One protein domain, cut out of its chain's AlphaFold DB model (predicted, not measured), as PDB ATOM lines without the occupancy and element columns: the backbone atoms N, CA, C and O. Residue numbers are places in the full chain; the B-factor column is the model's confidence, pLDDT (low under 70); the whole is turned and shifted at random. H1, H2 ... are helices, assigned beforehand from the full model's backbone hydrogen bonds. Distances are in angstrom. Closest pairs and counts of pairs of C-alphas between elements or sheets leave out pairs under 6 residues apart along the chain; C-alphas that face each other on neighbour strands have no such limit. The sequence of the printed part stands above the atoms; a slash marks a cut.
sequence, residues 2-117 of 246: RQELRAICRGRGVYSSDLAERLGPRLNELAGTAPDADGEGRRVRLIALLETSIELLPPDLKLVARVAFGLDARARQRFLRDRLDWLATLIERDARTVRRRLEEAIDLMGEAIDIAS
ATOM      1  N   ARG A   2      -8.063 -18.669   9.131       91.38
ATOM      2  CA  ARG A   2      -9.058 -17.654   9.570       91.38
ATOM      3  C   ARG A   2     -10.064 -17.213   8.486       91.38
ATOM      4  O   ARG A   2     -11.264 -17.159   8.733       91.38
ATOM      5  N   GLN A   3      -9.592 -16.932   7.267       91.31
ATOM      6  CA  GLN A   3     -10.464 -16.535   6.148       91.31
ATOM      7  C   GLN A   3     -11.445 -17.638   5.722       91.31
ATOM      8  O   GLN A   3     -12.598 -17.337   5.418       91.31
ATOM      9  N   GLU A   4     -11.013 -18.900   5.735       92.69
ATOM     10  CA  GLU A   4     -11.858 -20.043   5.375       92.69
ATOM     11  C   GLU A   4     -12.945 -20.266   6.435       92.69
ATOM     12  O   GLU A   4     -14.117 -20.420   6.096       92.69
ATOM     13  N   LEU A   5     -12.597 -20.152   7.723       95.44
ATOM     14  CA  LEU A   5     -13.569 -20.201   8.822       95.44
ATOM     15  C   LEU A   5     -14.620 -19.082   8.704       95.44
ATOM     16  O   LEU A   5     -15.820 -19.345   8.804       95.44
ATOM     17  N   ARG A   6     -14.202 -17.845   8.389       95.44
ATOM     18  CA  ARG A   6     -15.135 -16.733   8.109       95.44
ATOM     19  C   ARG A   6     -16.057 -17.030   6.924       95.44
ATOM     20  O   ARG A   6     -17.220 -16.626   6.947       95.44
ATOM     21  N   ALA A   7     -15.554 -17.697   5.885       94.00
ATOM     22  CA  ALA A   7     -16.350 -18.059   4.717       94.00
ATOM     23  C   ALA A   7     -17.449 -19.073   5.071       94.00
ATOM     24  O   ALA A   7     -18.591 -18.893   4.634       94.00
ATOM     25  N   ILE A   8     -17.146 -20.063   5.921       94.31
ATOM     26  CA  ILE A   8     -18.133 -21.040   6.411       94.31
ATOM     27  C   ILE A   8     -19.244 -20.348   7.196       94.31
ATOM     28  O   ILE A   8     -20.409 -20.669   6.987       94.31
ATOM     29  N   CYS A   9     -18.925 -19.368   8.047       94.88
ATOM     30  CA  CYS A   9     -19.928 -18.660   8.847       94.88
ATOM     31  C   CYS A   9     -21.010 -17.958   8.009       94.88
ATOM     32  O   CYS A   9     -22.058 -17.609   8.545       94.88
ATOM     33  N   ARG A  10     -20.801 -17.711   6.710       92.19
ATOM     34  CA  ARG A  10     -21.787 -17.034   5.852       92.19
ATOM     35  C   ARG A  10     -22.995 -17.924   5.554       92.19
ATOM     36  O   ARG A  10     -22.943 -19.148   5.621       92.19
ATOM     37  N   GLY A  11     -24.108 -17.306   5.160       92.31
ATOM     38  CA  GLY A  11     -25.335 -18.048   4.864       92.31
ATOM     39  C   GLY A  11     -25.801 -18.876   6.070       92.31
ATOM     40  O   GLY A  11     -25.734 -18.400   7.207       92.31
ATOM     41  N   ARG A  12     -26.235 -20.118   5.820       93.25
ATOM     42  CA  ARG A  12     -26.701 -21.064   6.850       93.25
ATOM     43  C   ARG A  12     -25.548 -21.770   7.582       93.25
ATOM     44  O   ARG A  12     -25.752 -22.838   8.152       93.25
ATOM     45  N   GLY A  13     -24.332 -21.224   7.539       93.88
ATOM     46  CA  GLY A  13     -23.169 -21.893   8.108       93.88
ATOM     47  C   GLY A  13     -22.818 -23.158   7.320       93.88
ATOM     48  O   GLY A  13     -22.945 -23.189   6.088       93.88
ATOM     49  N   VAL A  14     -22.501 -24.231   8.049       92.56
ATOM     50  CA  VAL A  14     -22.269 -25.583   7.505       92.56
ATOM     51  C   VAL A  14     -23.485 -26.177   6.790       92.56
ATOM     52  O   VAL A  14     -23.347 -27.181   6.104       92.56
ATOM     53  N   TYR A  15     -24.674 -25.576   6.910       91.56
ATOM     54  CA  TYR A  15     -25.878 -26.019   6.201       91.56
ATOM     55  C   TYR A  15     -26.089 -25.348   4.834       91.56
ATOM     56  O   TYR A  15     -27.096 -25.593   4.172       91.56
ATOM     57  N   SER A  16     -25.155 -24.511   4.378       89.94
ATOM     58  CA  SER A  16     -25.259 -23.857   3.066       89.94
ATOM     59  C   SER A  16     -25.153 -24.877   1.914       89.94
ATOM     60  O   SER A  16     -24.420 -25.864   2.008       89.94
ATOM     61  N   SER A  17     -25.903 -24.665   0.828       86.44
ATOM     62  CA  SER A  17     -25.871 -25.534  -0.362       86.44
ATOM     63  C   SER A  17     -24.577 -25.369  -1.162       86.44
ATOM     64  O   SER A  17     -24.059 -26.340  -1.694       86.44
ATOM     65  N   ASP A  18     -24.015 -24.160  -1.166       87.31
ATOM     66  CA  ASP A  18     -22.738 -23.788  -1.784       87.31
ATOM     67  C   ASP A  18     -21.539 -23.983  -0.835       87.31
ATOM     68  O   ASP A  18     -20.475 -23.402  -1.034       87.31
ATOM     69  N   LEU A  19     -21.690 -24.785   0.231       86.31
ATOM     70  CA  LEU A  19     -20.624 -25.008   1.215       86.31
ATOM     71  C   LEU A  19     -19.326 -25.473   0.546       86.31
ATOM     72  O   LEU A  19     -18.262 -24.962   0.880       86.31
ATOM     73  N   ALA A  20     -19.419 -26.403  -0.409       81.38
ATOM     74  CA  ALA A  20     -18.260 -26.955  -1.105       81.38
ATOM     75  C   ALA A  20     -17.441 -25.885  -1.847       81.38
ATOM     76  O   ALA A  20     -16.220 -25.975  -1.864       81.38
ATOM     77  N   GLU A  21     -18.094 -24.860  -2.397       84.69
ATOM     78  CA  GLU A  21     -17.443 -23.753  -3.112       84.69
ATOM     79  C   GLU A  21     -16.770 -22.755  -2.158       84.69
ATOM     80  O   GLU A  21     -15.867 -22.018  -2.546       84.69
ATOM     81  N   ARG A  22     -17.210 -22.714  -0.893       85.31
ATOM     82  CA  ARG A  22     -16.678 -21.812   0.141       85.31
ATOM     83  C   ARG A  22     -15.555 -22.417   0.968       85.31
ATOM     84  O   ARG A  22     -14.900 -21.684   1.711       85.31
ATOM     85  N   LEU A  23     -15.366 -23.732   0.893       82.88
ATOM     86  CA  LEU A  23     -14.241 -24.388   1.538       82.88
ATOM     87  C   LEU A  23     -12.966 -23.981   0.811       82.88
ATOM     88  O   LEU A  23     -12.785 -24.272  -0.369       82.88
ATOM     89  N   GLY A  24     -12.084 -23.291   1.529       83.12
ATOM     90  CA  GLY A  24     -10.745 -23.053   1.023       83.12
ATOM     91  C   GLY A  24      -9.914 -24.340   1.036       83.12
ATOM     92  O   GLY A  24     -10.360 -25.383   1.529       83.12
ATOM     93  N   PRO A  25      -8.698 -24.284   0.475       80.31
ATOM     94  CA  PRO A  25      -7.868 -25.466   0.284       80.31
ATOM     95  C   PRO A  25      -7.564 -26.192   1.599       80.31
ATOM     96  O   PRO A  25      -7.607 -27.418   1.613       80.31
ATOM     97  N   ARG A  26      -7.337 -25.472   2.710       81.00
ATOM     98  CA  ARG A  26      -6.966 -26.109   3.983       81.00
ATOM     99  C   ARG A  26      -8.125 -26.852   4.633       81.00
ATOM    100  O   ARG A  26      -7.946 -27.970   5.101       81.00
ATOM    101  N   LEU A  27      -9.315 -26.257   4.693       83.50
ATOM    102  CA  LEU A  27     -10.479 -26.926   5.276       83.50
ATOM    103  C   LEU A  27     -11.007 -28.031   4.367       83.50
ATOM    104  O   LEU A  27     -11.486 -29.038   4.877       83.50
ATOM    105  N   ASN A  28     -10.898 -27.877   3.044       80.00
ATOM    106  CA  ASN A  28     -11.261 -28.940   2.110       80.00
ATOM    107  C   ASN A  28     -10.338 -30.159   2.259       80.00
ATOM    108  O   ASN A  28     -10.801 -31.296   2.259       80.00
ATOM    109  N   GLU A  29      -9.044 -29.915   2.448       74.38
ATOM    110  CA  GLU A  29      -8.079 -30.950   2.784       74.38
ATOM    111  C   GLU A  29      -8.422 -31.592   4.137       74.38
ATOM    112  O   GLU A  29      -8.684 -32.786   4.202       74.38
ATOM    113  N   LEU A  30      -8.516 -30.834   5.227       76.38
ATOM    114  CA  LEU A  30      -8.778 -31.415   6.550       76.38
ATOM    115  C   LEU A  30     -10.118 -32.162   6.642       76.38
ATOM    116  O   LEU A  30     -10.211 -33.166   7.344       76.38
ATOM    117  N   ALA A  31     -11.140 -31.714   5.908       74.69
ATOM    118  CA  ALA A  31     -12.434 -32.387   5.819       74.69
ATOM    119  C   ALA A  31     -12.428 -33.622   4.898       74.69
ATOM    120  O   ALA A  31     -13.471 -34.255   4.741       74.69
ATOM    121  N   GLY A  32     -11.293 -33.996   4.305       65.19
ATOM    122  CA  GLY A  32     -11.111 -35.226   3.542       65.19
ATOM    123  C   GLY A  32     -11.665 -35.191   2.115       65.19
ATOM    124  O   GLY A  32     -12.865 -34.991   1.901       65.19
ATOM    125  N   THR A  33     -10.812 -35.511   1.142       57.34
ATOM    126  CA  THR A  33     -11.171 -35.756  -0.265       57.34
ATOM    127  C   THR A  33     -11.080 -37.251  -0.576       57.34
ATOM    128  O   THR A  33     -10.183 -37.675  -1.301       57.34
ATOM    129  N   ALA A  34     -11.970 -38.080  -0.020       47.00
ATOM    130  CA  ALA A  34     -12.105 -39.428  -0.580       47.00
ATOM    131  C   ALA A  34     -12.678 -39.293  -2.009       47.00
ATOM    132  O   ALA A  34     -13.580 -38.468  -2.198       47.00
ATOM    133  N   PRO A  35     -12.178 -40.049  -3.004       44.34
ATOM    134  CA  PRO A  35     -12.643 -39.965  -4.395       44.34
ATOM    135  C   PRO A  35     -14.149 -40.243  -4.545       44.34
ATOM    136  O   PRO A  35     -14.772 -39.713  -5.461       44.34
ATOM    137  N   ASP A  36     -14.734 -40.951  -3.572       46.22
ATOM    138  CA  ASP A  36     -16.152 -41.324  -3.528       46.22
ATOM    139  C   ASP A  36     -16.947 -40.522  -2.477       46.22
ATOM    140  O   ASP A  36     -18.115 -40.811  -2.217       46.22
ATOM    141  N   ALA A  37     -16.327 -39.524  -1.826       51.03
ATOM    142  CA  ALA A  37     -17.019 -38.693  -0.846       51.03
ATOM    143  C   ALA A  37     -18.020 -37.783  -1.556       51.03
ATOM    144  O   ALA A  37     -17.673 -36.703  -2.050       51.03
ATOM    145  N   ASP A  38     -19.276 -38.208  -1.541       60.47
ATOM    146  CA  ASP A  38     -20.409 -37.332  -1.767       60.47
ATOM    147  C   ASP A  38     -20.334 -36.072  -0.871       60.47
ATOM    148  O   ASP A  38     -19.578 -35.968   0.108       60.47
ATOM    149  N   GLY A  39     -21.102 -35.045  -1.237       63.59
ATOM    150  CA  GLY A  39     -21.107 -33.777  -0.502       63.59
ATOM    151  C   GLY A  39     -21.503 -33.922   0.975       63.59
ATOM    152  O   GLY A  39     -21.149 -33.057   1.781       63.59
ATOM    153  N   GLU A  40     -22.196 -35.007   1.334       70.12
ATOM    154  CA  GLU A  40     -22.678 -35.282   2.686       70.12
ATOM    155  C   GLU A  40     -21.551 -35.790   3.591       70.12
ATOM    156  O   GLU A  40     -21.309 -35.217   4.655       70.12
ATOM    157  N   GLY A  41     -20.758 -36.765   3.136       74.50
ATOM    158  CA  GLY A  41     -19.610 -37.264   3.892       74.50
ATOM    159  C   GLY A  41     -18.584 -36.169   4.204       74.50
ATOM    160  O   GLY A  41     -18.034 -36.118   5.308       74.50
ATOM    161  N   ARG A  42     -18.360 -35.235   3.269       78.12
ATOM    162  CA  ARG A  42     -17.482 -34.071   3.500       78.12
ATOM    163  C   ARG A  42     -18.036 -33.139   4.576       78.12
ATOM    164  O   ARG A  42     -17.283 -32.652   5.418       78.12
ATOM    165  N   ARG A  43     -19.346 -32.886   4.561       85.88
ATOM    166  CA  ARG A  43     -20.016 -32.030   5.548       85.88
ATOM    167  C   ARG A  43     -19.927 -32.623   6.947       85.88
ATOM    168  O   ARG A  43     -19.574 -31.897   7.870       85.88
ATOM    169  N   VAL A  44     -20.175 -33.924   7.091       84.50
ATOM    170  CA  VAL A  44     -20.051 -34.635   8.372       84.50
ATOM    171  C   VAL A  44     -18.639 -34.484   8.949       84.50
ATOM    172  O   VAL A  44     -18.488 -34.104  10.109       84.50
ATOM    173  N   ARG A  45     -17.597 -34.688   8.132       82.62
ATOM    174  CA  ARG A  45     -16.197 -34.533   8.572       82.62
ATOM    175  C   ARG A  45     -15.842 -33.090   8.929       82.62
ATOM    176  O   ARG A  45     -15.169 -32.861   9.930       82.62
ATOM    177  N   LEU A  46     -16.335 -32.114   8.165       88.00
ATOM    178  CA  LEU A  46     -16.164 -30.698   8.493       88.00
ATOM    179  C   LEU A  46     -16.828 -30.341   9.830       88.00
ATOM    180  O   LEU A  46     -16.227 -29.635  10.635       88.00
ATOM    181  N   ILE A  47     -18.054 -30.815  10.069       91.31
ATOM    182  CA  ILE A  47     -18.765 -30.585  11.332       91.31
ATOM    183  C   ILE A  47     -17.968 -31.177  12.494       91.31
ATOM    184  O   ILE A  47     -17.730 -30.462  13.463       91.31
ATOM    185  N   ALA A  48     -17.484 -32.416  12.366       86.75
ATOM    186  CA  ALA A  48     -16.660 -33.050  13.393       86.75
ATOM    187  C   ALA A  48     -15.393 -32.231  13.706       86.75
ATOM    188  O   ALA A  48     -15.125 -31.941  14.869       86.75
ATOM    189  N   LEU A  49     -14.662 -31.776  12.679       87.62
ATOM    190  CA  LEU A  49     -13.486 -30.910  12.841       87.62
ATOM    191  C   LEU A  49     -13.822 -29.608  13.588       87.62
ATOM    192  O   LEU A  49     -13.092 -29.201  14.499       87.62
ATOM    193  N   LEU A  50     -14.913 -28.941  13.198       93.44
ATOM    194  CA  LEU A  50     -15.358 -27.700  13.831       93.44
ATOM    195  C   LEU A  50     -15.776 -27.929  15.284       93.44
ATOM    196  O   LEU A  50     -15.391 -27.136  16.135       93.44
ATOM    197  N   GLU A  51     -16.516 -28.996  15.589       93.50
ATOM    198  CA  GLU A  51     -16.923 -29.311  16.962       93.50
ATOM    199  C   GLU A  51     -15.718 -29.621  17.853       93.50
ATOM    200  O   GLU A  51     -15.601 -29.024  18.922       93.50
ATOM    201  N   THR A  52     -14.765 -30.437  17.393       89.25
ATOM    202  CA  THR A  52     -13.513 -30.683  18.129       89.25
ATOM    203  C   THR A  52     -12.757 -29.385  18.414       89.25
ATOM    204  O   THR A  52     -12.283 -29.175  19.528       89.25
ATOM    205  N   SER A  53     -12.687 -28.483  17.433       91.81
ATOM    206  CA  SER A  53     -12.001 -27.195  17.581       91.81
ATOM    207  C   SER A  53     -12.749 -26.237  18.519       91.81
ATOM    208  O   SER A  53     -12.124 -25.506  19.283       91.81
ATOM    209  N   ILE A  54     -14.087 -26.247  18.495       96.38
ATOM    210  CA  ILE A  54     -14.936 -25.460  19.401       96.38
ATOM    211  C   ILE A  54     -14.746 -25.912  20.849       96.38
ATOM    212  O   ILE A  54     -14.730 -25.073  21.747       96.38
ATOM    213  N   GLU A  55     -14.566 -27.208  21.102       94.69
ATOM    214  CA  GLU A  55     -14.413 -27.710  22.470       94.69
ATOM    215  C   GLU A  55     -13.156 -27.198  23.189       94.69
ATOM    216  O   GLU A  55     -13.141 -27.153  24.422       94.69
ATOM    217  N   LEU A  56     -12.161 -26.721  22.438       91.88
ATOM    218  CA  LEU A  56     -10.945 -26.099  22.964       91.88
ATOM    219  C   LEU A  56     -11.131 -24.625  23.370       91.88
ATOM    220  O   LEU A  56     -10.247 -24.047  24.001       91.88
ATOM    221  N   LEU A  57     -12.258 -23.998  23.019       96.25
ATOM    222  CA  LEU A  57     -12.502 -22.581  23.295       96.25
ATOM    223  C   LEU A  57     -12.958 -22.317  24.744       96.25
ATOM    224  O   LEU A  57     -13.616 -23.162  25.357       96.25
ATOM    225  N   PRO A  58     -12.728 -21.101  25.275       96.19
ATOM    226  CA  PRO A  58     -13.413 -20.606  26.468       96.19
ATOM    227  C   PRO A  58     -14.950 -20.708  26.356       96.19
ATOM    228  O   PRO A  58     -15.497 -20.514  25.263       96.19
ATOM    229  N   PRO A  59     -15.683 -20.969  27.461       92.12
ATOM    230  CA  PRO A  59     -17.128 -21.222  27.420       92.12
ATOM    231  C   PRO A  59     -17.967 -20.129  26.744       92.12
ATOM    232  O   PRO A  59     -18.938 -20.437  26.052       92.12
ATOM    233  N   ASP A  60     -17.600 -18.855  26.909       89.94
ATOM    234  CA  ASP A  60     -18.325 -17.734  26.306       89.94
ATOM    235  C   ASP A  60     -18.121 -17.644  24.784       89.94
ATOM    236  O   ASP A  60     -19.014 -17.178  24.071       89.94
ATOM    237  N   LEU A  61     -16.991 -18.142  24.276       97.88
ATOM    238  CA  LEU A  61     -16.691 -18.221  22.846       97.88
ATOM    239  C   LEU A  61     -17.322 -19.455  22.185       97.88
ATOM    240  O   LEU A  61     -17.747 -19.364  21.030       97.88
ATOM    241  N   LYS A  62     -17.469 -20.575  22.914       97.94
ATOM    242  CA  LYS A  62     -18.107 -21.805  22.399       97.94
ATOM    243  C   LYS A  62     -19.493 -21.536  21.823       97.94
ATOM    244  O   LYS A  62     -19.784 -21.919  20.689       97.94
ATOM    245  N   LEU A  63     -20.348 -20.845  22.582       96.50
ATOM    246  CA  LEU A  63     -21.717 -20.549  22.150       96.50
ATOM    247  C   LEU A  63     -21.737 -19.665  20.895       96.50
ATOM    248  O   LEU A  63     -22.483 -19.947  19.956       96.50
ATOM    249  N   VAL A  64     -20.893 -18.628  20.854       97.88
ATOM    250  CA  VAL A  64     -20.789 -17.722  19.700       97.88
ATOM    251  C   VAL A  64     -20.353 -18.486  18.450       97.88
ATOM    252  O   VAL A  64     -20.970 -18.328  17.396       97.88
ATOM    253  N   ALA A  65     -19.350 -19.358  18.572       97.94
ATOM    254  CA  ALA A  65     -18.878 -20.193  17.475       97.94
ATOM    255  C   ALA A  65     -19.971 -21.156  16.983       97.94
ATOM    256  O   ALA A  65     -20.286 -21.153  15.792       97.94
ATOM    257  N   ARG A  66     -20.628 -21.918  17.876       97.75
ATOM    258  CA  ARG A  66     -21.713 -22.845  17.490       97.75
ATOM    259  C   ARG A  66     -22.820 -22.132  16.715       97.75
ATOM    260  O   ARG A  66     -23.237 -22.604  15.658       97.75
ATOM    261  N   VAL A  67     -23.252 -20.961  17.185       97.50
ATOM    262  CA  VAL A  67     -24.255 -20.137  16.495       97.50
ATOM    263  C   VAL A  67     -23.753 -19.658  15.131       97.50
ATOM    264  O   VAL A  67     -24.467 -19.797  14.136       97.50
ATOM    265  N   ALA A  68     -22.526 -19.136  15.052       97.38
ATOM    266  CA  ALA A  68     -21.947 -18.594  13.821       97.38
ATOM    267  C   ALA A  68     -21.687 -19.658  12.740       97.38
ATOM    268  O   ALA A  68     -21.908 -19.394  11.554       97.38
ATOM    269  N   PHE A  69     -21.323 -20.882  13.125       96.69
ATOM    270  CA  PHE A  69     -21.164 -22.012  12.204       96.69
ATOM    271  C   PHE A  69     -22.484 -22.716  11.860       96.69
ATOM    272  O   PHE A  69     -22.518 -23.513  10.926       96.69
ATOM    273  N   GLY A  70     -23.585 -22.378  12.540       95.50
ATOM    274  CA  GLY A  70     -24.909 -22.962  12.289       95.50
ATOM    275  C   GLY A  70     -25.123 -24.304  12.991       95.50
ATOM    276  O   GLY A  70     -26.002 -25.055  12.599       95.50
ATOM    277  N   LEU A  71     -24.323 -24.599  14.016       95.81
ATOM    278  CA  LEU A  71     -24.331 -25.835  14.808       95.81
ATOM    279  C   LEU A  71     -25.238 -25.752  16.053       95.81
ATOM    280  O   LEU A  71     -25.358 -26.719  16.806       95.81
ATOM    281  N   ASP A  72     -25.851 -24.593  16.307       94.94
ATOM    282  CA  ASP A  72     -26.868 -24.422  17.348       94.94
ATOM    283  C   ASP A  72     -28.271 -24.523  16.729       94.94
ATOM    284  O   ASP A  72     -28.653 -23.709  15.887       94.94
ATOM    285  N   ALA A  73     -29.060 -25.505  17.174       90.44
ATOM    286  CA  ALA A  73     -30.396 -25.790  16.644       90.44
ATOM    287  C   ALA A  73     -31.408 -24.639  16.823       90.44
ATOM    288  O   ALA A  73     -32.458 -24.627  16.163       90.44
ATOM    289  N   ARG A  74     -31.112 -23.681  17.711       92.38
ATOM    290  CA  ARG A  74     -31.927 -22.483  17.959       92.38
ATOM    291  C   ARG A  74     -31.612 -21.361  16.960       92.38
ATOM    292  O   ARG A  74     -32.486 -20.549  16.669       92.38
ATOM    293  N   ALA A  75     -30.412 -21.347  16.377       90.75
ATOM    294  CA  ALA A  75     -29.951 -20.332  15.430       90.75
ATOM    295  C   ALA A  75     -30.251 -20.719  13.967       90.75
ATOM    296  O   ALA A  75     -29.354 -21.030  13.183       90.75
ATOM    297  N   ARG A  76     -31.534 -20.716  13.584       85.25
ATOM    298  CA  ARG A  76     -32.007 -21.194  12.262       85.25
ATOM    299  C   ARG A  76     -31.943 -20.153  11.137       85.25
ATOM    300  O   ARG A  76     -32.344 -20.438  10.003       85.25
ATOM    301  N   GLN A  77     -31.501 -18.936  11.440       94.31
ATOM    302  CA  GLN A  77     -31.550 -17.811  10.511       94.31
ATOM    303  C   GLN A  77     -30.587 -18.013   9.327       94.31
ATOM    304  O   GLN A  77     -29.505 -18.588   9.457       94.31
ATOM    305  N   ARG A  78     -30.990 -17.527   8.141       93.69
ATOM    306  CA  ARG A  78     -30.230 -17.699   6.890       93.69
ATOM    307  C   ARG A  78     -28.953 -16.874   6.852       93.69
ATOM    308  O   ARG A  78     -28.036 -17.275   6.148       93.69
ATOM    309  N   PHE A  79     -28.892 -15.722   7.510       95.50
ATOM    310  CA  PHE A  79     -27.731 -14.842   7.440       95.50
ATOM    311  C   PHE A  79     -26.969 -14.842   8.762       95.50
ATOM    312  O   PHE A  79     -27.553 -14.935   9.839       95.50
ATOM    313  N   LEU A  80     -25.640 -14.723   8.679       95.94
ATOM    314  CA  LEU A  80     -24.776 -14.634   9.859       95.94
ATOM    315  C   LEU A  80     -25.180 -13.460  10.753       95.94
ATOM    316  O   LEU A  80     -25.256 -13.623  11.962       95.94
ATOM    317  N   ARG A  81     -25.464 -12.295  10.154       96.75
ATOM    318  CA  ARG A  81     -25.880 -11.094  10.887       96.75
ATOM    319  C   ARG A  81     -27.066 -11.394  11.803       96.75
ATOM    320  O   ARG A  81     -26.936 -11.195  13.002       96.75
ATOM    321  N   ASP A  82     -28.134 -11.964  11.255       97.06
ATOM    322  CA  ASP A  82     -29.357 -12.275  12.000       97.06
ATOM    323  C   ASP A  82     -29.110 -13.283  13.129       97.06
ATOM    324  O   ASP A  82     -29.681 -13.153  14.208       97.06
ATOM    325  N   ARG A  83     -28.234 -14.275  12.908       97.44
ATOM    326  CA  ARG A  83     -27.838 -15.237  13.952       97.44
ATOM    327  C   ARG A  83     -27.084 -14.559  15.094       97.44
ATOM    328  O   ARG A  83     -27.336 -14.866  16.256       97.44
ATOM    329  N   LEU A  84     -26.170 -13.642  14.776       97.31
ATOM    330  CA  LEU A  84     -25.406 -12.910  15.789       97.31
ATOM    331  C   LEU A  84     -26.267 -11.881  16.525       97.31
ATOM    332  O   LEU A  84     -26.097 -11.733  17.730       97.31
ATOM    333  N   ASP A  85     -27.193 -11.211  15.838       97.31
ATOM    334  CA  ASP A  85     -28.125 -10.261  16.453       97.31
ATOM    335  C   ASP A  85     -29.116 -10.995  17.377       97.31
ATOM    336  O   ASP A  85     -29.329 -10.576  18.512       97.31
ATOM    337  N   TRP A  86     -29.631 -12.156  16.953       97.31
ATOM    338  CA  TRP A  86     -30.436 -13.037  17.806       97.31
ATOM    339  C   TRP A  86     -29.674 -13.486  19.061       97.31
ATOM    340  O   TRP A  86     -30.207 -13.412  20.169       97.31
ATOM    341  N   LEU A  87     -28.418 -13.918  18.905       97.44
ATOM    342  CA  LEU A  87     -27.591 -14.313  20.044       97.44
ATOM    343  C   LEU A  87     -27.327 -13.131  20.979       97.44
ATOM    344  O   LEU A  87     -27.367 -13.308  22.191       97.44
ATOM    345  N   ALA A  88     -27.079 -11.942  20.428       97.75
ATOM    346  CA  ALA A  88     -26.858 -10.716  21.187       97.75
ATOM    347  C   ALA A  88     -28.055 -10.399  22.097       97.75
ATOM    348  O   ALA A  88     -27.864 -10.183  23.293       97.75
ATOM    349  N   THR A  89     -29.282 -10.491  21.570       97.06
ATOM    350  CA  THR A  89     -30.508 -10.386  22.374       97.06
ATOM    351  C   THR A  89     -30.587 -11.477  23.442       97.06
ATOM    352  O   THR A  89     -30.869 -11.170  24.595       97.06
ATOM    353  N   LEU A  90     -30.301 -12.734  23.086       95.25
ATOM    354  CA  LEU A  90     -30.397 -13.873  24.005       95.25
ATOM    355  C   LEU A  90     -29.460 -13.756  25.215       95.25
ATOM    356  O   LEU A  90     -29.825 -14.180  26.306       95.25
ATOM    357  N   ILE A  91     -28.249 -13.229  25.022       95.44
ATOM    358  CA  ILE A  91     -27.241 -13.117  26.089       95.44
ATOM    359  C   ILE A  91     -27.169 -11.715  26.707       95.44
ATOM    360  O   ILE A  91     -26.219 -11.433  27.439       95.44
ATOM    361  N   GLU A  92     -28.121 -10.837  26.374       96.38
ATOM    362  CA  GLU A  92     -28.193  -9.442  26.831       96.38
ATOM    363  C   GLU A  92     -26.886  -8.667  26.580       96.38
ATOM    364  O   GLU A  92     -26.314  -8.009  27.453       96.38
ATOM    365  N   ARG A  93     -26.361  -8.774  25.355       96.88
ATOM    366  CA  ARG A  93     -25.157  -8.056  24.915       96.88
ATOM    367  C   ARG A  93     -25.394  -7.337  23.603       96.88
ATOM    368  O   ARG A  93     -26.276  -7.678  22.832       96.88
ATOM    369  N   ASP A  94     -24.543  -6.358  23.328       96.88
ATOM    370  CA  ASP A  94     -24.547  -5.676  22.041       96.88
ATOM    371  C   ASP A  94     -23.970  -6.564  20.921       96.88
ATOM    372  O   ASP A  94     -23.005  -7.317  21.118       96.88
ATOM    373  N   ALA A  95     -24.515  -6.420  19.712       94.88
ATOM    374  CA  ALA A  95     -24.111  -7.194  18.544       94.88
ATOM    375  C   ALA A  95     -22.632  -6.994  18.162       94.88
ATOM    376  O   ALA A  95     -21.992  -7.917  17.651       94.88
ATOM    377  N   ARG A  96     -22.033  -5.826  18.437       97.00
ATOM    378  CA  ARG A  96     -20.586  -5.591  18.273       97.00
ATOM    379  C   ARG A  96     -19.767  -6.483  19.197       97.00
ATOM    380  O   ARG A  96     -18.727  -6.986  18.780       97.00
ATOM    381  N   THR A  97     -20.230  -6.702  20.426       97.44
ATOM    382  CA  THR A  97     -19.541  -7.565  21.396       97.44
ATOM    383  C   THR A  97     -19.578  -9.021  20.946       97.44
ATOM    384  O   THR A  97     -18.549  -9.693  20.977       97.44
ATOM    385  N   VAL A  98     -20.727  -9.494  20.451       97.81
ATOM    386  CA  VAL A  98     -20.859 -10.847  19.886       97.81
ATOM    387  C   VAL A  98     -19.969 -11.028  18.653       97.81
ATOM    388  O   VAL A  98     -19.262 -12.027  18.556       97.81
ATOM    389  N   ARG A  99     -19.928 -10.048  17.740       97.31
ATOM    390  CA  ARG A  99     -19.021 -10.077  16.577       97.31
ATOM    391  C   ARG A  99     -17.551 -10.104  16.993       97.31
ATOM    392  O   ARG A  99     -16.795 -10.889  16.443       97.31
ATOM    393  N   ARG A 100     -17.152  -9.304  17.989       97.69
ATOM    394  CA  ARG A 100     -15.779  -9.323  18.523       97.69
ATOM    395  C   ARG A 100     -15.412 -10.702  19.076       97.69
ATOM    396  O   ARG A 100     -14.344 -11.204  18.757       97.69
ATOM    397  N   ARG A 101     -16.309 -11.321  19.850       98.19
ATOM    398  CA  ARG A 101     -16.132 -12.692  20.356       98.19
ATOM    399  C   ARG A 101     -16.049 -13.724  19.233       98.19
ATOM    400  O   ARG A 101     -15.287 -14.671  19.346       98.19
ATOM    401  N   LEU A 102     -16.802 -13.549  18.147       98.06
ATOM    402  CA  LEU A 102     -16.695 -14.432  16.986       98.06
ATOM    403  C   LEU A 102     -15.310 -14.342  16.338       98.06
ATOM    404  O   LEU A 102     -14.734 -15.372  16.014       98.06
ATOM    405  N   GLU A 103     -14.776 -13.136  16.150       98.19
ATOM    406  CA  GLU A 103     -13.430 -12.974  15.588       98.19
ATOM    407  C   GLU A 103     -12.365 -13.609  16.491       98.19
ATOM    408  O   GLU A 103     -11.509 -14.340  16.004       98.19
ATOM    409  N   GLU A 104     -12.485 -13.427  17.808       98.06
ATOM    410  CA  GLU A 104     -11.624 -14.078  18.803       98.06
ATOM    411  C   GLU A 104     -11.721 -15.614  18.739       98.06
ATOM    412  O   GLU A 104     -10.706 -16.308  18.718       98.06
ATOM    413  N   ALA A 105     -12.934 -16.158  18.612       98.06
ATOM    414  CA  ALA A 105     -13.153 -17.592  18.439       98.06
ATOM    415  C   ALA A 105     -12.545 -18.124  17.130       98.06
ATOM    416  O   ALA A 105     -11.925 -19.183  17.132       98.06
ATOM    417  N   ILE A 106     -12.695 -17.402  16.014       97.88
ATOM    418  CA  ILE A 106     -12.128 -17.785  14.710       97.88
ATOM    419  C   ILE A 106     -10.599 -17.798  14.752       97.88
ATOM    420  O   ILE A 106      -9.981 -18.684  14.159       97.88
ATOM    421  N   ASP A 107      -9.995 -16.829  15.435       96.00
ATOM    422  CA  ASP A 107      -8.548 -16.747  15.597       96.00
ATOM    423  C   ASP A 107      -8.019 -17.948  16.396       96.00
ATOM    424  O   ASP A 107      -7.159 -18.673  15.891       96.00
ATOM    425  N   LEU A 108      -8.611 -18.227  17.565       95.12
ATOM    426  CA  LEU A 108      -8.242 -19.363  18.419       95.12
ATOM    427  C   LEU A 108      -8.492 -20.720  17.748       95.12
ATOM    428  O   LEU A 108      -7.640 -21.604  17.800       95.12
ATOM    429  N   MET A 109      -9.635 -20.895  17.077       95.06
ATOM    430  CA  MET A 109      -9.914 -22.116  16.314       95.06
ATOM    431  C   MET A 109      -8.921 -22.289  15.170       95.06
ATOM    432  O   MET A 109      -8.484 -23.404  14.902       95.06
ATOM    433  N   GLY A 110      -8.564 -21.201  14.485       91.31
ATOM    434  CA  GLY A 110      -7.609 -21.260  13.391       91.31
ATOM    435  C   GLY A 110      -6.233 -21.734  13.849       91.31
ATOM    436  O   GLY A 110      -5.637 -22.577  13.185       91.31
ATOM    437  N   GLU A 111      -5.772 -21.239  14.995       88.00
ATOM    438  CA  GLU A 111      -4.524 -21.672  15.629       88.00
ATOM    439  C   GLU A 111      -4.599 -23.130  16.088       88.00
ATOM    440  O   GLU A 111      -3.697 -23.908  15.784       88.00
ATOM    441  N   ALA A 112      -5.693 -23.537  16.736       85.88
ATOM    442  CA  ALA A 112      -5.887 -24.918  17.169       85.88
ATOM    443  C   ALA A 112      -5.893 -25.912  15.993       85.88
ATOM    444  O   ALA A 112      -5.243 -26.955  16.063       85.88
ATOM    445  N   ILE A 113      -6.580 -25.578  14.895       85.44
ATOM    446  CA  ILE A 113      -6.624 -26.410  13.686       85.44
ATOM    447  C   ILE A 113      -5.242 -26.484  13.028       85.44
ATOM    448  O   ILE A 113      -4.818 -27.564  12.619       85.44
ATOM    449  N   ASP A 114      -4.536 -25.358  12.919       80.19
ATOM    450  CA  ASP A 114      -3.202 -25.336  12.318       80.19
ATOM    451  C   ASP A 114      -2.181 -26.114  13.181       80.19
ATOM    452  O   ASP A 114      -1.317 -26.779  12.621       80.19
ATOM    453  N   ILE A 115      -2.298 -26.108  14.517       75.69
ATOM    454  CA  ILE A 115      -1.461 -26.931  15.418       75.69
ATOM    455  C   ILE A 115      -1.782 -28.424  15.272       75.69
ATOM    456  O   ILE A 115      -0.875 -29.256  15.269       75.69
ATOM    457  N   ALA A 116      -3.064 -28.772  15.152       70.62
ATOM    458  CA  ALA A 116      -3.503 -30.156  14.985       70.62
ATOM    459  C   ALA A 116      -3.186 -30.728  13.590       70.62
ATOM    460  O   ALA A 116      -3.190 -31.946  13.413       70.62
ATOM    461  N   SER A 117      -2.916 -29.869  12.602       72.56
ATOM    462  CA  SER A 117      -2.540 -30.275  11.250       72.56
ATOM    463  C   SER A 117      -1.019 -30.267  11.094       72.56
ATOM    464  O   SER A 117      -0.416 -29.200  10.964       72.56
TER     465      SER A 117
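This is residues 2 to 117 of the 246 residues of an uncharacterized protein of Actinomadura pelletieri DSM 43383 (UniProt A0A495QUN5). One long helix, H7, crosses a zigzag of three helices, H4, H5 and H6, and packs on each of them. Of the three short helices that come first, H1 packs on H7 and H2 packs on H1. The printed part has 116 residues with seven named helices, H1 to H7 in chain order, and no named strand; its class is all helix. It is compact, with a radius of gyration of the C-alphas of 13.7 A, yet elongated, spanning 46 by 29 by 20 A.

H1, residues 2 to 8, touches H2, residues 19 to 22, closest at the C-alphas of Ala 7 and Arg 22, 5.9 A. H3, residues 25 to 30, only just touches H4, residues 39 to 55, with 3 pairs of C-alphas within 8 A, the closest Leu 27 and Leu 46 at 7.5 A. H4 and H5, residues 59 to 69, form a helical hairpin at a shallow tilt of 17 degrees, touching through residues 54 to 55 of H4 alone; the closest C-alphas, Ile 54 and Lys 62, are 5.7 A apart. H7, residues 95 to 116, is the hub, touching H1, H4, H5 and H6, residues 80 to 90. It is about perpendicular to H5, at 90 degrees, with C-alphas 61 and 105 closest at 5.7 A. Every O i to N i+4 pair is within hydrogen-bond range in H1, H3, H4, H6 and H7, and 5 of 7 in H5; H2 is too short for one.

H1 begins at C-alpha 2, (-9.058, -17.654, 9.570). H4 is 24.7 A long, H5 15.8 A and H6 15.2 A. H7 is 31.1 A long and ends at C-alpha 116, (-3.503, -30.156, 14.985).

The C-alphas farthest apart, of Pro 35 and Glu 92, are 46.4 A apart. The printed part has no cut and no long link. Residues 32 to 39 have pLDDT under 70.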